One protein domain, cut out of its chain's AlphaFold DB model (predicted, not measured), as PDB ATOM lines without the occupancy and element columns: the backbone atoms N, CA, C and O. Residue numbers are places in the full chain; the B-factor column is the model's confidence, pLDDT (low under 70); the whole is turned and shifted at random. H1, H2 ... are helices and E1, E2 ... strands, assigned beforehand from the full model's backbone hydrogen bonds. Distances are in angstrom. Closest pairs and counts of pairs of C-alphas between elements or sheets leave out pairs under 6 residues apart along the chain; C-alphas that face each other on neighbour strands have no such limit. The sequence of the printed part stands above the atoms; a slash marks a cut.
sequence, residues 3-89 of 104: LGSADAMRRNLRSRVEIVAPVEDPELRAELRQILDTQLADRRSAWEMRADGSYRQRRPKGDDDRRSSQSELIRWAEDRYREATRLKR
ATOM      1  N   LEU A   3      33.758   9.900  45.460       97.06
ATOM      2  CA  LEU A   3      33.640   9.154  46.708       97.06
ATOM      3  C   LEU A   3      32.840  10.010  47.680       97.06
ATOM      4  O   LEU A   3      33.083  11.209  47.784       97.06
ATOM      5  N   GLY A   4      31.874   9.412  48.365       95.44
ATOM      6  CA  GLY A   4      31.010  10.136  49.285       95.44
ATOM      7  C   GLY A   4      30.687   9.319  50.522       95.44
ATOM      8  O   GLY A   4      30.644   8.092  50.461       95.44
ATOM      9  N   SER A   5      30.457  10.008  51.637       96.06
ATOM     10  CA  SER A   5      29.991   9.398  52.889       96.06
ATOM     11  C   SER A   5      28.485   9.103  52.881       96.06
ATOM     12  O   SER A   5      28.022   8.233  53.618       96.06
ATOM     13  N   ALA A   6      27.728   9.798  52.025       94.94
ATOM     14  CA  ALA A   6      26.277   9.717  51.957       94.94
ATOM     15  C   ALA A   6      25.768   8.621  51.012       94.94
ATOM     16  O   ALA A   6      26.223   8.482  49.878       94.94
ATOM     17  N   ASP A   7      24.703   7.944  51.441       94.94
ATOM     18  CA  ASP A   7      23.747   7.302  50.534       94.94
ATOM     19  C   ASP A   7      22.623   8.282  50.109       94.94
ATOM     20  O   ASP A   7      22.460   9.361  50.688       94.94
ATOM     21  N   ALA A   8      21.807   7.891  49.123       92.88
ATOM     22  CA  ALA A   8      20.729   8.710  48.556       92.88
ATOM     23  C   ALA A   8      19.425   8.728  49.389       92.88
ATOM     24  O   ALA A   8      18.325   8.796  48.835       92.88
ATOM     25  N   MET A   9      19.503   8.661  50.721       95.69
ATOM     26  CA  MET A   9      18.329   8.769  51.593       95.69
ATOM     27  C   MET A   9      18.134  10.189  52.132       95.69
ATOM     28  O   MET A   9      19.084  10.891  52.475       95.69
ATOM     29  N   ARG A  10      16.862  10.600  52.290       95.56
ATOM     30  CA  ARG A  10      16.470  11.957  52.735       95.56
ATOM     31  C   ARG A  10      17.233  12.445  53.965       95.56
ATOM     32  O   ARG A  10      17.584  13.618  54.023       95.56
ATOM     33  N   ARG A  11      17.482  11.557  54.934       95.56
ATOM     34  CA  ARG A  11      18.192  11.904  56.174       95.56
ATOM     35  C   ARG A  11      19.623  12.395  55.909       95.56
ATOM     36  O   ARG A  11      20.051  13.334  56.567       95.56
ATOM     37  N   ASN A  12      20.324  11.804  54.939       95.25
ATOM     38  CA  ASN A  12      21.701  12.171  54.613       95.25
ATOM     39  C   ASN A  12      21.731  13.448  53.761       95.25
ATOM     40  O   ASN A  12      22.600  14.285  53.933       95.25
ATOM     41  N   LEU A  13      20.729  13.645  52.897       92.06
ATOM     42  CA  LEU A  13      20.676  14.793  51.982       92.06
ATOM     43  C   LEU A  13      20.122  16.087  52.604       92.06
ATOM     44  O   LEU A  13      20.117  17.121  51.942       92.06
ATOM     45  N   ARG A  14      19.577  16.038  53.827       92.38
ATOM     46  CA  ARG A  14      18.927  17.205  54.462       92.38
ATOM     47  C   ARG A  14      19.308  17.455  55.910       92.38
ATOM     48  O   ARG A  14      19.160  18.578  56.373       92.38
ATOM     49  N   SER A  15      19.702  16.421  56.645       93.75
ATOM     50  CA  SER A  15      19.777  16.491  58.109       93.75
ATOM     51  C   SER A  15      21.116  16.025  58.669       93.75
ATOM     52  O   SER A  15      21.294  16.046  59.883       93.75
ATOM     53  N   ARG A  16      22.051  15.599  57.814       96.19
ATOM     54  CA  ARG A  16      23.408  15.205  58.197       96.19
ATOM     55  C   ARG A  16      24.427  16.033  57.435       96.19
ATOM     56  O   ARG A  16      24.164  16.481  56.323       96.19
ATOM     57  N   VAL A  17      25.581  16.223  58.062       96.12
ATOM     58  CA  VAL A  17      26.763  16.762  57.395       96.12
ATOM     59  C   VAL A  17      27.444  15.599  56.687       96.12
ATOM     60  O   VAL A  17      27.807  14.618  57.327       96.12
ATOM     61  N   GLU A  18      27.589  15.712  55.373       97.12
ATOM     62  CA  GLU A  18      28.136  14.673  54.506       97.12
ATOM     63  C   GLU A  18      29.207  15.278  53.594       97.12
ATOM     64  O   GLU A  18      29.154  16.466  53.268       97.12
ATOM     65  N   ILE A  19      30.174  14.465  53.169       96.25
ATOM     66  CA  ILE A  19      31.271  14.887  52.293       96.25
ATOM     67  C   ILE A  19      31.217  14.068  51.010       96.25
ATOM     68  O   ILE A  19      31.041  12.849  51.041       96.25
ATOM     69  N   VAL A  20      31.410  14.744  49.878       96.69
ATOM     70  CA  VAL A  20      31.617  14.125  48.569       96.69
ATOM     71  C   VAL A  20      32.851  14.755  47.940       96.69
ATOM     72  O   VAL A  20      32.936  15.976  47.836       96.69
ATOM     73  N   ALA A  21      33.799  13.924  47.522       97.38
ATOM     74  CA  ALA A  21      35.049  14.348  46.908       97.38
ATOM     75  C   ALA A  21      35.151  13.810  45.470       97.38
ATOM     76  O   ALA A  21      34.881  12.622  45.240       97.38
ATOM     77  N   PRO A  22      35.522  14.651  44.487       98.25
ATOM     78  CA  PRO A  22      35.844  14.173  43.152       98.25
ATOM     79  C   PRO A  22      37.133  13.348  43.177       98.25
ATOM     80  O   PRO A  22      38.068  13.640  43.917       98.25
ATOM     81  N   VAL A  23      37.184  12.322  42.331       98.38
ATOM     82  CA  VAL A  23      38.415  11.577  42.039       98.38
ATOM     83  C   VAL A  23      38.908  12.043  40.680       98.38
ATOM     84  O   VAL A  23      38.316  11.688  39.654       98.38
ATOM     85  N   GLU A  24      39.930  12.895  40.700       98.12
ATOM     86  CA  GLU A  24      40.454  13.596  39.521       98.12
ATOM     87  C   GLU A  24      41.509  12.771  38.780       98.12
ATOM     88  O   GLU A  24      41.479  12.711  37.549       98.12
ATOM     89  N   ASP A  25      42.370  12.079  39.529       98.56
ATOM     90  CA  ASP A  25      43.454  11.259  38.992       98.56
ATOM     91  C   ASP A  25      42.913  10.141  38.069       98.56
ATOM     92  O   ASP A  25      42.068   9.339  38.493       98.56
ATOM     93  N   PRO A  26      43.353  10.076  36.796       98.31
ATOM     94  CA  PRO A  26      42.847   9.105  35.832       98.31
ATOM     95  C   PRO A  26      43.176   7.649  36.192       98.31
ATOM     96  O   PRO A  26      42.363   6.771  35.889       98.31
ATOM     97  N   GLU A  27      44.301   7.382  36.856       98.25
ATOM     98  CA  GLU A  27      44.687   6.035  37.285       98.25
ATOM     99  C   GLU A  27      43.772   5.556  38.416       98.25
ATOM    100  O   GLU A  27      43.195   4.469  38.334       98.25
ATOM    101  N   LEU A  28      43.509   6.414  39.409       97.94
ATOM    102  CA  LEU A  28      42.560   6.098  40.489       97.94
ATOM    103  C   LEU A  28      41.134   5.896  39.962       97.94
ATOM    104  O   LEU A  28      40.384   5.045  40.445       97.94
ATOM    105  N   ARG A  29      40.731   6.659  38.941       98.44
ATOM    106  CA  ARG A  29      39.437   6.467  38.268       98.44
ATOM    107  C   ARG A  29      39.354   5.110  37.568       98.44
ATOM    108  O   ARG A  29      38.282   4.502  37.583       98.44
ATOM    109  N   ALA A  30      40.442   4.652  36.953       98.19
ATOM    110  CA  ALA A  30      40.502   3.336  36.326       98.19
ATOM    111  C   ALA A  30      40.406   2.215  37.376       98.19
ATOM    112  O   ALA A  30      39.611   1.293  37.199       98.19
ATOM    113  N   GLU A  31      41.110   2.344  38.506       97.25
ATOM    114  CA  GLU A  31      41.017   1.388  39.618       97.25
ATOM    115  C   GLU A  31      39.589   1.312  40.185       97.25
ATOM    116  O   GLU A  31      39.031   0.224  40.345       97.25
ATOM    117  N   LEU A  32      38.934   2.459  40.402       98.06
ATOM    118  CA  LEU A  32      37.532   2.493  40.833       98.06
ATOM    119  C   LEU A  32      36.599   1.817  39.829       98.06
ATOM    120  O   LEU A  32      35.675   1.106  40.234       98.06
ATOM    121  N   ARG A  33      36.828   2.013  38.524       98.19
ATOM    122  CA  ARG A  33      36.036   1.330  37.500       98.19
ATOM    123  C   ARG A  33      36.204  -0.182  37.601       98.19
ATOM    124  O   ARG A  33      35.200  -0.886  37.594       98.19
ATOM    125  N   GLN A  34      37.436  -0.655  37.754       97.50
ATOM    126  CA  GLN A  34      37.738  -2.074  37.898       97.50
ATOM    127  C   GLN A  34      37.058  -2.682  39.137       97.50
ATOM    128  O   GLN A  34      36.450  -3.747  39.040       97.50
ATOM    129  N   ILE A  35      37.084  -1.991  40.283       97.50
ATOM    130  CA  ILE A  35      36.385  -2.430  41.505       97.50
ATOM    131  C   ILE A  35      34.877  -2.563  41.254       97.50
ATOM    132  O   ILE A  35      34.276  -3.582  41.608       97.50
ATOM    133  N   LEU A  36      34.262  -1.557  40.624       97.50
ATOM    134  CA  LEU A  36      32.833  -1.573  40.307       97.50
ATOM    135  C   LEU A  36      32.482  -2.690  39.323       97.50
ATOM    136  O   LEU A  36      31.499  -3.395  39.539       97.50
ATOM    137  N   ASP A  37      33.287  -2.895  38.281       96.94
ATOM    138  CA  ASP A  37      33.085  -3.973  37.311       96.94
ATOM    139  C   ASP A  37      33.138  -5.349  37.976       96.94
ATOM    140  O   ASP A  37      32.264  -6.183  37.740       96.94
ATOM    141  N   THR A  38      34.092  -5.571  38.881       95.94
ATOM    142  CA  THR A  38      34.181  -6.819  39.649       95.94
ATOM    143  C   THR A  38      32.978  -7.029  40.565       95.94
ATOM    144  O   THR A  38      32.456  -8.143  40.637       95.94
ATOM    145  N   GLN A  39      32.490  -5.984  41.237       96.06
ATOM    146  CA  GLN A  39      31.278  -6.080  42.060       96.06
ATOM    147  C   GLN A  39      30.025  -6.356  41.216       96.06
ATOM    148  O   GLN A  39      29.215  -7.213  41.571       96.06
ATOM    149  N   LEU A  40      29.880  -5.684  40.071       94.69
ATOM    150  CA  LEU A  40      28.751  -5.866  39.154       94.69
ATOM    151  C   LEU A  40      28.794  -7.217  38.425       94.69
ATOM    152  O   LEU A  40      27.747  -7.762  38.064       94.69
ATOM    153  N   ALA A  41      29.976  -7.797  38.224       93.81
ATOM    154  CA  ALA A  41      30.149  -9.113  37.620       93.81
ATOM    155  C   ALA A  41      29.916 -10.280  38.600       93.81
ATOM    156  O   ALA A  41      29.799 -11.419  38.137       93.81
ATOM    157  N   ASP A  42      29.806 -10.018  39.910       95.19
ATOM    158  CA  ASP A  42      29.657 -11.044  40.948       95.19
ATOM    159  C   ASP A  42      28.421 -11.923  40.705       95.19
ATOM    160  O   ASP A  42      27.281 -11.456  40.615       95.19
ATOM    161  N   ARG A  43      28.655 -13.232  40.605       94.44
ATOM    162  CA  ARG A  43      27.619 -14.250  40.394       94.44
ATOM    163  C   ARG A  43      27.473 -15.214  41.561       94.44
ATOM    164  O   ARG A  43      26.709 -16.169  41.452       94.44
ATOM    165  N   ARG A  44      28.200 -15.010  42.655       93.25
ATOM    166  CA  ARG A  44      28.211 -15.911  43.810       93.25
ATOM    167  C   ARG A  44      27.468 -15.313  44.996       93.25
ATOM    168  O   ARG A  44      26.626 -15.991  45.589       93.25
ATOM    169  N   SER A  45      27.774 -14.066  45.330       94.50
ATOM    170  CA  SER A  45      27.271 -13.379  46.523       94.50
ATOM    171  C   SER A  45      26.234 -12.302  46.199       94.50
ATOM    172  O   SER A  45      25.543 -11.838  47.102       94.50
ATOM    173  N   ALA A  46      26.085 -11.925  44.927       95.19
ATOM    174  CA  ALA A  46      25.128 -10.907  44.507       95.19
ATOM    175  C   ALA A  46      23.671 -11.406  44.495       95.19
ATOM    176  O   ALA A  46      23.366 -12.508  44.026       95.19
ATOM    177  N   TRP A  47      22.761 -10.538  44.937       96.50
ATOM    178  CA  TRP A  47      21.313 -10.726  44.863       96.50
ATOM    179  C   TRP A  47      20.699  -9.634  43.997       96.50
ATOM    180  O   TRP A  47      20.956  -8.452  44.199       96.50
ATOM    181  N   GLU A  48      19.888 -10.035  43.025       96.19
ATOM    182  CA  GLU A  48      19.214  -9.117  42.114       96.19
ATOM    183  C   GLU A  48      17.791  -8.869  42.619       96.19
ATOM    184  O   GLU A  48      16.985  -9.805  42.678       96.19
ATOM    185  N   MET A  49      17.505  -7.619  42.992       97.44
ATOM    186  CA  MET A  49      16.156  -7.165  43.326       97.44
ATOM    187  C   MET A  49      15.322  -7.069  42.044       97.44
ATOM    188  O   MET A  49      15.760  -6.503  41.042       97.44
ATOM    189  N   ARG A  50      14.120  -7.636  42.073       97.62
ATOM    190  CA  ARG A  50      13.123  -7.561  41.002       97.62
ATOM    191  C   ARG A  50      12.188  -6.376  41.221       97.62
ATOM    192  O   ARG A  50      12.121  -5.813  42.307       97.62
ATOM    193  N   ALA A  51      11.431  -6.023  40.184       97.81
ATOM    194  CA  ALA A  51      10.461  -4.929  40.244       97.81
ATOM    195  C   ALA A  51       9.346  -5.154  41.288       97.81
ATOM    196  O   ALA A  51       8.785  -4.188  41.791       97.81
ATOM    197  N   ASP A  52       9.056  -6.411  41.636       97.75
ATOM    198  CA  ASP A  52       8.095  -6.792  42.681       97.75
ATOM    199  C   ASP A  52       8.698  -6.778  44.103       97.75
ATOM    200  O   ASP A  52       8.023  -7.136  45.066       97.75
ATOM    201  N   GLY A  53       9.969  -6.388  44.249       97.75
ATOM    202  CA  GLY A  53      10.692  -6.375  45.522       97.75
ATOM    203  C   GLY A  53      11.248  -7.735  45.953       97.75
ATOM    204  O   GLY A  53      11.952  -7.807  46.963       97.75
ATOM    205  N   SER A  54      10.992  -8.811  45.202       98.12
ATOM    206  CA  SER A  54      11.613 -10.109  45.461       98.12
ATOM    207  C   SER A  54      13.101 -10.089  45.102       98.12
ATOM    208  O   SER A  54      13.559  -9.334  44.241       98.12
ATOM    209  N   TYR A  55      13.883 -10.948  45.755       98.00
ATOM    210  CA  TYR A  55      15.313 -11.070  45.499       98.00
ATOM    211  C   TYR A  55      15.647 -12.440  44.923       98.00
ATOM    212  O   TYR A  55      15.265 -13.475  45.469       98.00
ATOM    213  N   ARG A  56      16.436 -12.454  43.846       97.12
ATOM    214  CA  ARG A  56      16.991 -13.682  43.263       97.12
ATOM    215  C   ARG A  56      18.504 -13.669  43.372       97.12
ATOM    216  O   ARG A  56      19.158 -12.813  42.777       97.12
ATOM    217  N   GLN A  57      19.067 -14.644  44.081       96.12
ATOM    218  CA  GLN A  57      20.517 -14.798  44.133       96.12
ATOM    219  C   GLN A  57      21.057 -15.136  42.742       96.12
ATOM    220  O   GLN A  57      20.556 -16.047  42.072       96.12
ATOM    221  N   ARG A  58      22.096 -14.420  42.307       94.31
ATOM    222  CA  ARG A  58      22.844 -14.788  41.106       94.31
ATOM    223  C   ARG A  58      23.608 -16.082  41.381       94.31
ATOM    224  O   ARG A  58      24.027 -16.353  42.506       94.31
ATOM    225  N   ARG A  59      23.733 -16.915  40.352       94.38
ATOM    226  CA  ARG A  59      24.482 -18.172  40.395       94.38
ATOM    227  C   ARG A  59      25.444 -18.202  39.208       94.38
ATOM    228  O   ARG A  59      25.022 -17.775  38.129       94.38
ATOM    229  N   PRO A  60      26.683 -18.698  39.373       92.75
ATOM    230  CA  PRO A  60      27.589 -18.896  38.246       92.75
ATOM    231  C   PRO A  60      26.985 -19.901  37.255       92.75
ATOM    232  O   PRO A  60      26.329 -20.855  37.682       92.75
ATOM    233  N   LYS A  61      27.194 -19.699  35.952       90.88
ATOM    234  CA  LYS A  61      26.764 -20.605  34.878       90.88
ATOM    235  C   LYS A  61      27.939 -20.940  33.959       90.88
ATOM    236  O   LYS A  61      28.736 -20.065  33.650       90.88
ATOM    237  N   GLY A  62      28.012 -22.184  33.479       89.00
ATOM    238  CA  GLY A  62      29.073 -22.619  32.561       89.00
ATOM    239  C   GLY A  62      30.467 -22.313  33.115       89.00
ATOM    240  O   GLY A  62      30.768 -22.688  34.251       89.00
ATOM    241  N   ASP A  63      31.248 -21.574  32.329       85.19
ATOM    242  CA  ASP A  63      32.620 -21.163  32.646       85.19
ATOM    243  C   ASP A  63      32.703 -19.840  33.429       85.19
ATOM    244  O   ASP A  63      33.780 -19.257  33.562       85.19
ATOM    245  N   ASP A  64      31.579 -19.340  33.956       84.69
ATOM    246  CA  ASP A  64      31.577 -18.165  34.826       84.69
ATOM    247  C   ASP A  64      32.512 -18.373  36.029       84.69
ATOM    248  O   ASP A  64      32.504 -19.419  36.692       84.69
ATOM    249  N   ASP A  65      33.242 -17.315  36.385       81.00
ATOM    250  CA  ASP A  65      34.033 -17.299  37.606       81.00
ATOM    251  C   ASP A  65      33.137 -17.552  38.830       81.00
ATOM    252  O   ASP A  65      32.092 -16.922  39.035       81.00
ATOM    253  N   ARG A  66      33.549 -18.516  39.654       85.06
ATOM    254  CA  ARG A  66      32.821 -18.933  40.858       85.06
ATOM    255  C   ARG A  66      33.169 -18.089  42.078       85.06
ATOM    256  O   ARG A  66      32.523 -18.242  43.120       85.06
ATOM    257  N   ARG A  67      34.197 -17.247  41.980       89.81
ATOM    258  CA  ARG A  67      34.670 -16.394  43.067       89.81
ATOM    259  C   ARG A  67      33.704 -15.234  43.283       89.81
ATOM    260  O   ARG A  67      33.065 -14.746  42.355       89.81
ATOM    261  N   SER A  68      33.568 -14.820  44.540       94.88
ATOM    262  CA  SER A  68      32.859 -13.583  44.854       94.88
ATOM    263  C   SER A  68      33.767 -12.388  44.580       94.88
ATOM    264  O   SER A  68      34.995 -12.501  44.606       94.88
ATOM    265  N   SER A  69      33.153 -11.228  44.387       96.38
ATOM    266  CA  SER A  69      33.857  -9.950  44.276       96.38
ATOM    267  C   SER A  69      34.806  -9.721  45.454       96.38
ATOM    268  O   SER A  69      35.958  -9.360  45.252       96.38
ATOM    269  N   GLN A  70      34.370 -10.014  46.682       96.75
ATOM    270  CA  GLN A  70      35.192  -9.857  47.886       96.75
ATOM    271  C   GLN A  70      36.438 -10.753  47.865       96.75
ATOM    272  O   GLN A  70      37.519 -10.304  48.236       96.75
ATOM    273  N   SER A  71      36.320 -11.997  47.386       96.50
ATOM    274  CA  SER A  71      37.478 -12.889  47.238       96.50
ATOM    275  C   SER A  71      38.493 -12.366  46.217       96.50
ATOM    276  O   SER A  71      39.695 -12.513  46.433       96.50
ATOM    277  N   GLU A  72      38.036 -11.736  45.132       95.94
ATOM    278  CA  GLU A  72      38.933 -11.103  44.157       95.94
ATOM    279  C   GLU A  72      39.601  -9.842  44.713       95.94
ATOM    280  O   GLU A  72      40.813  -9.685  44.576       95.94
ATOM    281  N   LEU A  73      38.858  -8.995  45.426       96.88
ATOM    282  CA  LEU A  73      39.416  -7.797  46.059       96.88
ATOM    283  C   LEU A  73      40.476  -8.139  47.120       96.88
ATOM    284  O   LEU A  73      41.508  -7.466  47.193       96.88
ATOM    285  N   ILE A  74      40.259  -9.201  47.906       97.12
ATOM    286  CA  ILE A  74      41.250  -9.713  48.866       97.12
ATOM    287  C   ILE A  74      42.520 -10.155  48.137       97.12
ATOM    288  O   ILE A  74      43.612  -9.741  48.520       97.12
ATOM    289  N   ARG A  75      42.392 -10.926  47.050       96.56
ATOM    290  CA  ARG A  75      43.539 -11.368  46.242       96.56
ATOM    291  C   ARG A  75      44.363 -10.185  45.736       96.56
ATOM    292  O   ARG A  75      45.576 -10.172  45.904       96.56
ATOM    293  N   TRP A  76      43.712  -9.161  45.181       96.25
ATOM    294  CA  TRP A  76      44.412  -7.965  44.702       96.25
ATOM    295  C   TRP A  76      45.126  -7.217  45.829       96.25
ATOM    296  O   TRP A  76      46.214  -6.683  45.625       96.25
ATOM    297  N   ALA A  77      44.527  -7.159  47.023       96.19
ATOM    298  CA  ALA A  77      45.169  -6.564  48.191       96.19
ATOM    299  C   ALA A  77      46.406  -7.356  48.636       96.19
ATOM    300  O   ALA A  77      47.436  -6.754  48.945       96.19
ATOM    301  N   GLU A  78      46.334  -8.687  48.621       97.19
ATOM    302  CA  GLU A  78      47.478  -9.555  48.907       97.19
ATOM    303  C   GLU A  78      48.607  -9.376  47.889       97.19
ATOM    304  O   GLU A  78      49.769  -9.287  48.285       97.19
ATOM    305  N   ASP A  79      48.289  -9.290  46.596       95.75
ATOM    306  CA  ASP A  79      49.286  -9.101  45.540       95.75
ATOM    307  C   ASP A  79      49.987  -7.742  45.670       95.75
ATOM    308  O   ASP A  79      51.219  -7.692  45.735       95.75
ATOM    309  N   ARG A  80      49.227  -6.656  45.880       93.94
ATOM    310  CA  ARG A  80      49.789  -5.324  46.181       93.94
ATOM    311  C   ARG A  80      50.676  -5.343  47.427       93.94
ATOM    312  O   ARG A  80      51.753  -4.743  47.446       93.94
ATOM    313  N   TYR A  81      50.258  -6.054  48.474       94.75
ATOM    314  CA  TYR A  81      51.059  -6.205  49.688       94.75
ATOM    315  C   TYR A  81      52.367  -6.967  49.428       94.75
ATOM    316  O   TYR A  81      53.433  -6.554  49.902       94.75
ATOM    317  N   ARG A  82      52.328  -8.055  48.649       94.56
ATOM    318  CA  ARG A  82      53.525  -8.815  48.251       94.56
ATOM    319  C   ARG A  82      54.497  -7.944  47.464       94.56
ATOM    320  O   ARG A  82      55.692  -7.970  47.752       94.56
ATOM    321  N   GLU A  83      54.012  -7.149  46.519       91.75
ATOM    322  CA  GLU A  83      54.845  -6.237  45.729       91.75
ATOM    323  C   GLU A  83      55.506  -5.164  46.602       91.75
ATOM    324  O   GLU A  83      56.734  -5.014  46.587       91.75
ATOM    325  N   ALA A  84      54.722  -4.495  47.450       90.94
ATOM    326  CA  ALA A  84      55.224  -3.469  48.359       90.94
ATOM    327  C   ALA A  84      56.263  -4.022  49.356       90.94
ATOM    328  O   ALA A  84      57.261  -3.367  49.672       90.94
ATOM    329  N   THR A  85      56.063  -5.245  49.856       90.88
ATOM    330  CA  THR A  85      56.994  -5.889  50.799       90.88
ATOM    331  C   THR A  85      58.220  -6.503  50.123       90.88
ATOM    332  O   THR A  85      59.305  -6.498  50.715       90.88
ATOM    333  N   ARG A  86      58.107  -6.967  48.872       85.62
ATOM    334  CA  ARG A  86      59.242  -7.444  48.062       85.62
ATOM    335  C   ARG A  86      60.293  -6.351  47.883       85.62
ATOM    336  O   ARG A  86      61.487  -6.630  48.004       85.62
ATOM    337  N   LEU A  87      59.858  -5.113  47.655       66.56
ATOM    338  CA  LEU A  87      60.745  -3.956  47.509       66.56
ATOM    339  C   LEU A  87      61.490  -3.620  48.812       66.56
ATOM    340  O   LEU A  87      62.682  -3.331  48.770       66.56
ATOM    341  N   LYS A  88      60.850  -3.773  49.981       65.25
ATOM    342  CA  LYS A  88      61.495  -3.556  51.293       65.25
ATOM    343  C   LYS A  88      62.592  -4.578  51.619       65.25
ATOM    344  O   LYS A  88      63.533  -4.254  52.341       65.25
ATOM    345  N   ARG A  89      62.495  -5.809  51.100       61.94
ATOM    346  CA  ARG A  89      63.507  -6.866  51.312       61.94
ATOM    347  C   ARG A  89      64.770  -6.681  50.465       61.94
ATOM    348  O   ARG A  89      65.822  -7.198  50.833       61.94
TER     349      ARG A  89
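This is residues 3 to 89 of the 104 residues of a protein of Gemmatimonadetes bacterium (UniProt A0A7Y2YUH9). A helix, H2, makes the post of an open, flat frame, and two arms reach out from its two ends toward the same side: from one end a wide loop with the small helix H1 and the strand E1, from the other the hairpin of E2 and E3. The long helix H3 meets the end of H2 nearest the hairpin, makes a V with it, and sticks out on the other side with residues 74 to 89. The printed part has 87 residues with three named helices and three named strands, in the order H1, E1, H2, E2, E3, H3; E2 and E3 make an antiparallel sheet of two strands, and the class is mostly helix. The whole is only just loose, close to extended, with a radius of gyration of the C-alphas of 17.7 A and spans of 52 by 42 by 20 A.

Residues 3 to 4 pair antiparallel with residues 20 to 21 of E1, residues 20 to 22, which pairs with no named strand. H1, residues 10 to 14, lies between them in the chain and touches no helix. H2, residues 26 to 41, is apart from both H1 and E1. E2, residues 47 to 49, and E3, residues 55 to 57, form a hairpin and are antiparallel, with 154 degrees between their directions. N 48 and O 56 are 2.9 A apart, within hydrogen-bond range, and so are N 56 and O 48, at 2.9 A. H3, residues 69 to 89, touches H2 with residues 69 to 73 alone, and H2 touches H3 with residues 35 to 41 alone. Their closest C-alphas are those of Gln 39 and Ser 69, 5.2 A apart. The two helices run opposite ways at a steep tilt of 39 degrees. In H1 and H2 every O i to N i+4 pair is within hydrogen-bond range, and in H3 16 of 17 are.

H1 has 5 residues, from C-alpha 10 at (16.470, 11.957, 52.735) to C-alpha 14. E1, E2 and E3 have 3 residues each. H2 measures 22.3 A from its first to its last C-alpha, beginning at C-alpha 26 at (42.847, 9.105, 35.832). H3 measures 30.6 A and ends at C-alpha 89 at (63.507, -6.866, 51.312).

The two C-alphas farthest apart are those of Asp 52 and Arg 89, at 56.1 A. Residues 8 to 15, 24 to 31 and 74 to 89 stand free. The link from E3 to H3, 11 residues, is long; the other four links are tight. The printed part has no cut. The mean pLDDT of the printed part is 94.0, and residues 87 to 89 are under 70.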